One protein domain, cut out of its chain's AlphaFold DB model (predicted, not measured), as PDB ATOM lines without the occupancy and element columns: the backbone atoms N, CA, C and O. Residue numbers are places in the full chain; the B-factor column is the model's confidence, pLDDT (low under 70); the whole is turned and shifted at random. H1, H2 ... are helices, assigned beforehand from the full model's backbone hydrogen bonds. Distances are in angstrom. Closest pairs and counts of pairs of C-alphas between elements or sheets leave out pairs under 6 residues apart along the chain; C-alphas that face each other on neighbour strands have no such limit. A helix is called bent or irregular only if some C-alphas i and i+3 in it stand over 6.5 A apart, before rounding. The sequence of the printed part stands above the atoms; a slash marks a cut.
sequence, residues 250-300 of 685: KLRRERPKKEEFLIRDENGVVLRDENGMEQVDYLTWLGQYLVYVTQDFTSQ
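This is residues 250 to 300 of the 685 residues of an uncharacterized protein of Pyronema omphalodes (strain CBS 100304) (UniProt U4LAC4). One long helix, H2, makes one half of a thin, elongated model; the incoming stretch of residues 250 to 257 runs back alongside it, and the one-turn helix H1 sits near its first end. Beyond that end, residues 262 to 281 form a wide loop that goes out, folds back and leads into H2. The printed part has 51 residues with two named helices, H1 then H2, and no named strand; the class is all helix, though under half of the residues, 23 of 51, are in named elements. The whole is loose, with a radius of gyration of the C-alphas of 13.9 A, and the C-alphas span 43 by 20 by 13 A, a rod in outline.

H2 is residues 282 to 300, 27.0 A from first to last C-alpha, from C-alpha 282 at (157.948, 165.011, 171.788) to C-alpha 300 at (160.531, 138.716, 177.276). It is irregular, with C-alphas 293 and 296 7.5 A apart, and has a kink of 65 degrees near residue 294. H1 is residues 258 to 261, beginning with C-alpha 258 at (155.187, 165.261, 179.894).

H2 touches H1 with residues 282 to 285 alone; the closest C-alphas are those of Trp 285 and Phe 261, 6.2 A apart. The two helix centres are 15.0 A apart. In H2, 12 of 15 O i to N i+4 pairs are within hydrogen-bond range; H1 is too short for such a pair, and its one O i to N i+3 pair is within range.

The two C-alphas farthest apart, those of Glu 274 and Gln 300, are 44.3 A apart, while the first and last printed C-alphas, of Lys 250 and Gln 300, are 9.6 A apart. The link from H1 to H2, 20 residues, is long. The printed part has no cut. The mean pLDDT of the printed part is 85.2, and residues 250 to 252 are under 70.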
ATOM      1  N   LYS A 250     160.935 142.344 185.552       66.31
ATOM      2  CA  LYS A 250     159.650 143.016 185.804       66.31
ATOM      3  C   LYS A 250     159.848 144.511 186.059       66.31
ATOM      4  O   LYS A 250     159.153 145.076 186.901       66.31
ATOM      5  N   LEU A 251     160.822 145.144 185.400       64.69
ATOM      6  CA  LEU A 251     161.081 146.565 185.595       64.69
ATOM      7  C   LEU A 251     159.909 147.351 184.994       64.69
ATOM      8  O   LEU A 251     159.922 147.699 183.817       64.69
ATOM      9  N   ARG A 252     158.869 147.581 185.799       67.06
ATOM     10  CA  ARG A 252     157.773 148.481 185.459       67.06
ATOM     11  C   ARG A 252     158.351 149.883 185.484       67.06
ATOM     12  O   ARG A 252     158.504 150.463 186.555       67.06
ATOM     13  N   ARG A 253     158.710 150.415 184.315       77.19
ATOM     14  CA  ARG A 253     158.949 151.851 184.210       77.19
ATOM     15  C   ARG A 253     157.651 152.554 184.557       77.19
ATOM     16  O   ARG A 253     156.571 152.122 184.142       77.19
ATOM     17  N   GLU A 254     157.770 153.620 185.329       85.81
ATOM     18  CA  GLU A 254     156.647 154.502 185.593       85.81
ATOM     19  C   GLU A 254     156.223 155.199 184.299       85.81
ATOM     20  O   GLU A 254     156.998 155.332 183.346       85.81
ATOM     21  N   ARG A 255     154.955 155.606 184.244       88.19
ATOM     22  CA  ARG A 255     154.418 156.307 183.081       88.19
ATOM     23  C   ARG A 255     155.172 157.637 182.918       88.19
ATOM     24  O   ARG A 255     155.071 158.462 183.826       88.19
ATOM     25  N   PRO A 256     155.846 157.882 181.777       89.94
ATOM     26  CA  PRO A 256     156.604 159.113 181.583       89.94
ATOM     27  C   PRO A 256     155.659 160.317 181.605       89.94
ATOM     28  O   PRO A 256     154.673 160.368 180.853       89.94
ATOM     29  N   LYS A 257     155.949 161.279 182.481       90.56
ATOM     30  CA  LYS A 257     155.193 162.528 182.592       90.56
ATOM     31  C   LYS A 257     155.693 163.525 181.558       90.56
ATOM     32  O   LYS A 257     156.890 163.613 181.316       90.56
ATOM     33  N   LYS A 258     154.792 164.293 180.937       87.62
ATOM     34  CA  LYS A 258     155.187 165.261 179.894       87.62
ATOM     35  C   LYS A 258     156.114 166.345 180.447       87.62
ATOM     36  O   LYS A 258     157.008 166.796 179.741       87.62
ATOM     37  N   GLU A 259     155.927 166.702 181.715       87.19
ATOM     38  CA  GLU A 259     156.713 167.725 182.414       87.19
ATOM     39  C   GLU A 259     158.215 167.386 182.524       87.19
ATOM     40  O   GLU A 259     159.046 168.283 182.665       87.19
ATOM     41  N   GLU A 260     158.588 166.106 182.435       86.94
ATOM     42  CA  GLU A 260     159.985 165.646 182.512       86.94
ATOM     43  C   GLU A 260     160.759 165.868 181.201       86.94
ATOM     44  O   GLU A 260     161.988 165.865 181.209       86.94
ATOM     45  N   PHE A 261     160.055 166.112 180.090       88.62
ATOM     46  CA  PHE A 261     160.629 166.276 178.745       88.62
ATOM     47  C   PHE A 261     160.568 167.720 178.247       88.62
ATOM     48  O   PHE A 261     160.663 167.975 177.047       88.62
ATOM     49  N   LEU A 262     160.376 168.671 179.160       89.88
ATOM     50  CA  LEU A 262     160.438 170.091 178.845       89.88
ATOM     51  C   LEU A 262     161.881 170.471 178.506       89.88
ATOM     52  O   LEU A 262     162.794 170.206 179.290       89.88
ATOM     53  N   ILE A 263     162.085 171.095 177.346       89.44
ATOM     54  CA  ILE A 263     163.405 171.548 176.913       89.44
ATOM     55  C   ILE A 263     163.803 172.724 177.804       89.44
ATOM     56  O   ILE A 263     163.089 173.726 177.896       89.44
ATOM     57  N   ARG A 264     164.932 172.578 178.496       88.69
ATOM     58  CA  ARG A 264     165.485 173.605 179.380       88.69
ATOM     59  C   ARG A 264     166.737 174.195 178.752       88.69
ATOM     60  O   ARG A 264     167.545 173.459 178.195       88.69
ATOM     61  N   ASP A 265     166.874 175.507 178.859       87.38
ATOM     62  CA  ASP A 265     168.080 176.233 178.465       87.38
ATOM     63  C   ASP A 265     169.251 175.937 179.427       87.38
ATOM     64  O   ASP A 265     169.050 175.336 180.487       87.38
ATOM     65  N   GLU A 266     170.464 176.404 179.114       86.06
ATOM     66  CA  GLU A 266     171.675 176.227 179.942       86.06
ATOM     67  C   GLU A 266     171.497 176.733 181.388       86.06
ATOM     68  O   GLU A 266     172.102 176.214 182.326       86.06
ATOM     69  N   ASN A 267     170.595 177.698 181.588       83.06
ATOM     70  CA  ASN A 267     170.239 178.254 182.896       83.06
ATOM     71  C   ASN A 267     169.123 177.473 183.626       83.06
ATOM     72  O   ASN A 267     168.652 177.903 184.679       83.06
ATOM     73  N   GLY A 268     168.651 176.353 183.067       80.38
ATOM     74  CA  GLY A 268     167.589 175.513 183.630       80.38
ATOM     75  C   GLY A 268     166.162 176.051 183.447       80.38
ATOM     76  O   GLY A 268     165.223 175.470 183.996       80.38
ATOM     77  N   VAL A 269     165.983 177.137 182.687       83.56
ATOM     78  CA  VAL A 269     164.675 177.747 182.392       83.56
ATOM     79  C   VAL A 269     164.007 177.005 181.236       83.56
ATOM     80  O   VAL A 269     164.652 176.713 180.233       83.56
ATOM     81  N   VAL A 270     162.714 176.695 181.367       85.06
ATOM     82  CA  VAL A 270     161.934 176.020 180.318       85.06
ATOM     83  C   VAL A 270     161.779 176.949 179.116       85.06
ATOM     84  O   VAL A 270     161.260 178.060 179.254       85.06
ATOM     85  N   LEU A 271     162.207 176.488 177.941       86.06
ATOM     86  CA  LEU A 271     162.046 177.229 176.698       86.06
ATOM     87  C   LEU A 271     160.560 177.316 176.342       86.06
ATOM     88  O   LEU A 271     159.843 176.312 176.319       86.06
ATOM     89  N   ARG A 272     160.095 178.534 176.069       87.44
ATOM     90  CA  ARG A 272     158.748 178.798 175.562       87.44
ATOM     91  C   ARG A 272     158.847 179.237 174.113       87.44
ATOM     92  O   ARG A 272     159.692 180.057 173.772       87.44
ATOM     93  N   ASP A 273     157.991 178.663 173.286       85.94
ATOM     94  CA  ASP A 273     157.840 179.019 171.884       85.94
ATOM     95  C   ASP A 273     157.250 180.434 171.731       85.94
ATOM     96  O   ASP A 273     156.738 181.008 172.697       85.94
ATOM     97  N   GLU A 274     157.258 180.981 170.515       86.62
ATOM     98  CA  GLU A 274     156.732 182.322 170.199       86.62
ATOM     99  C   GLU A 274     155.263 182.508 170.632       86.62
ATOM    100  O   GLU A 274     154.825 183.612 170.952       86.62
ATOM    101  N   ASN A 275     154.517 181.405 170.731       85.69
ATOM    102  CA  ASN A 275     153.127 181.359 171.187       85.69
ATOM    103  C   ASN A 275     152.968 181.267 172.722       85.69
ATOM    104  O   ASN A 275     151.857 181.079 173.218       85.69
ATOM    105  N   GLY A 276     154.060 181.331 173.490       81.50
ATOM    106  CA  GLY A 276     154.069 181.180 174.950       81.50
ATOM    107  C   GLY A 276     153.898 179.738 175.450       81.50
ATOM    108  O   GLY A 276     153.783 179.523 176.658       81.50
ATOM    109  N   MET A 277     153.888 178.758 174.544       82.75
ATOM    110  CA  MET A 277     153.763 177.330 174.848       82.75
ATOM    111  C   MET A 277     155.124 176.742 175.225       82.75
ATOM    112  O   MET A 277     156.124 177.039 174.581       82.75
ATOM    113  N   GLU A 278     155.177 175.898 176.250       86.75
ATOM    114  CA  GLU A 278     156.424 175.249 176.669       86.75
ATOM    115  C   GLU A 278     156.871 174.212 175.628       86.75
ATOM    116  O   GLU A 278     156.075 173.382 175.178       86.75
ATOM    117  N   GLN A 279     158.141 174.271 175.221       86.88
ATOM    118  CA  GLN A 279     158.692 173.335 174.246       86.88
ATOM    119  C   GLN A 279     158.962 171.987 174.919       86.88
ATOM    120  O   GLN A 279     159.732 171.886 175.874       86.88
ATOM    121  N   VAL A 280     158.313 170.943 174.407       88.31
ATOM    122  CA  VAL A 280     158.467 169.557 174.862       88.31
ATOM    123  C   VAL A 280     159.224 168.785 173.793       88.31
ATOM    124  O   VAL A 280     158.878 168.860 172.611       88.31
ATOM    125  N   ASP A 281     160.203 167.985 174.202       89.94
ATOM    126  CA  ASP A 281     160.823 166.996 173.327       89.94
ATOM    127  C   ASP A 281     159.862 165.815 173.109       89.94
ATOM    128  O   ASP A 281     159.888 164.786 173.794       89.94
ATOM    129  N   TYR A 282     158.962 165.997 172.142       88.56
ATOM    130  CA  TYR A 282     157.948 165.011 171.788       88.56
ATOM    131  C   TYR A 282     158.547 163.701 171.283       88.56
ATOM    132  O   TYR A 282     157.915 162.663 171.465       88.56
ATOM    133  N   LEU A 283     159.733 163.721 170.666       89.94
ATOM    134  CA  LEU A 283     160.354 162.510 170.136       89.94
ATOM    135  C   LEU A 283     160.855 161.627 171.280       89.94
ATOM    136  O   LEU A 283     160.511 160.444 171.333       89.94
ATOM    137  N   THR A 284     161.594 162.205 172.229       89.88
ATOM    138  CA  THR A 284     162.058 161.475 173.415       89.88
ATOM    139  C   THR A 284     160.883 161.042 174.291       89.88
ATOM    140  O   THR A 284     160.833 159.882 174.709       89.88
ATOM    141  N   TRP A 285     159.889 161.913 174.503       91.75
ATOM    142  CA  TRP A 285     158.677 161.559 175.247       91.75
ATOM    143  C   TRP A 285     157.914 160.404 174.586       91.75
ATOM    144  O   TRP A 285     157.577 159.430 175.260       91.75
ATOM    145  N   LEU A 286     157.674 160.466 173.270       91.12
ATOM    146  CA  LEU A 286     156.991 159.405 172.529       91.12
ATOM    147  C   LEU A 286     157.788 158.101 172.571       91.12
ATOM    148  O   LEU A 286     157.200 157.042 172.769       91.12
ATOM    149  N   GLY A 287     159.114 158.164 172.439       89.38
ATOM    150  CA  GLY A 287     159.989 157.001 172.560       89.38
ATOM    151  C   GLY A 287     159.865 156.329 173.927       89.38
ATOM    152  O   GLY A 287     159.633 155.123 174.007       89.38
ATOM    153  N   GLN A 288     159.934 157.102 175.013       88.25
ATOM    154  CA  GLN A 288     159.756 156.562 176.362       88.25
ATOM    155  C   GLN A 288     158.330 156.070 176.617       88.25
ATOM    156  O   GLN A 288     158.144 155.049 177.278       88.25
ATOM    157  N   TYR A 289     157.327 156.745 176.055       89.94
ATOM    158  CA  TYR A 289     155.935 156.323 176.133       89.94
ATOM    159  C   TYR A 289     155.702 155.000 175.394       89.94
ATOM    160  O   TYR A 289     155.040 154.112 175.926       89.94
ATOM    161  N   LEU A 290     156.290 154.819 174.207       88.19
ATOM    162  CA  LEU A 290     156.260 153.550 173.484       88.19
ATOM    163  C   LEU A 290     156.954 152.455 174.291       88.19
ATOM    164  O   LEU A 290     156.390 151.379 174.447       88.19
ATOM    165  N   VAL A 291     158.125 152.712 174.880       86.00
ATOM    166  CA  VAL A 291     158.770 151.725 175.761       86.00
ATOM    167  C   VAL A 291     157.864 151.373 176.942       86.00
ATOM    168  O   VAL A 291     157.683 150.195 177.220       86.00
ATOM    169  N   TYR A 292     157.229 152.357 177.581       87.44
ATOM    170  CA  TYR A 292     156.280 152.129 178.675       87.44
ATOM    171  C   TYR A 292     155.085 151.262 178.248       87.44
ATOM    172  O   TYR A 292     154.758 150.294 178.925       87.44
ATOM    173  N   VAL A 293     154.449 151.566 177.113       87.75
ATOM    174  CA  VAL A 293     153.307 150.785 176.600       87.75
ATOM    175  C   VAL A 293     153.739 149.379 176.187       87.75
ATOM    176  O   VAL A 293     152.971 148.426 176.312       87.75
ATOM    177  N   THR A 294     154.967 149.238 175.691       87.50
ATOM    178  CA  THR A 294     155.455 147.976 175.141       87.50
ATOM    179  C   THR A 294     156.205 147.092 176.136       87.50
ATOM    180  O   THR A 294     156.396 145.911 175.849       87.50
ATOM    181  N   GLN A 295     156.590 147.596 177.313       83.75
ATOM    182  CA  GLN A 295     157.472 146.901 178.265       83.75
ATOM    183  C   GLN A 295     156.967 145.514 178.683       83.75
ATOM    184  O   GLN A 295     157.748 144.563 178.747       83.75
ATOM    185  N   ASP A 296     155.660 145.364 178.906       79.75
ATOM    186  CA  ASP A 296     155.081 144.107 179.387       79.75
ATOM    187  C   ASP A 296     155.169 142.993 178.336       79.75
ATOM    188  O   ASP A 296     155.311 141.816 178.681       79.75
ATOM    189  N   PHE A 297     155.130 143.350 177.046       79.94
ATOM    190  CA  PHE A 297     155.199 142.378 175.958       79.94
ATOM    191  C   PHE A 297     156.595 142.238 175.343       79.94
ATOM    192  O   PHE A 297     156.929 141.149 174.871       79.94
ATOM    193  N   THR A 298     157.411 143.297 175.331       82.69
ATOM    194  CA  THR A 298     158.746 143.290 174.706       82.69
ATOM    195  C   THR A 298     159.822 142.730 175.619       82.69
ATOM    196  O   THR A 298     160.737 142.082 175.118       82.69
ATOM    197  N   SER A 299     159.699 142.908 176.940       81.62
ATOM    198  CA  SER A 299     160.720 142.510 177.925       81.62
ATOM    199  C   SER A 299     161.154 141.048 177.817       81.62
ATOM    200  O   SER A 299     162.325 140.746 178.003       81.62
ATOM    201  N   GLN A 300     160.241 140.144 177.450       81.50
ATOM    202  CA  GLN A 300     160.531 138.716 177.276       81.50
ATOM    203  C   GLN A 300     161.402 138.384 176.050       81.50
ATOM    204  O   GLN A 300     161.873 137.259 175.927       81.50
TER     205      GLN A 300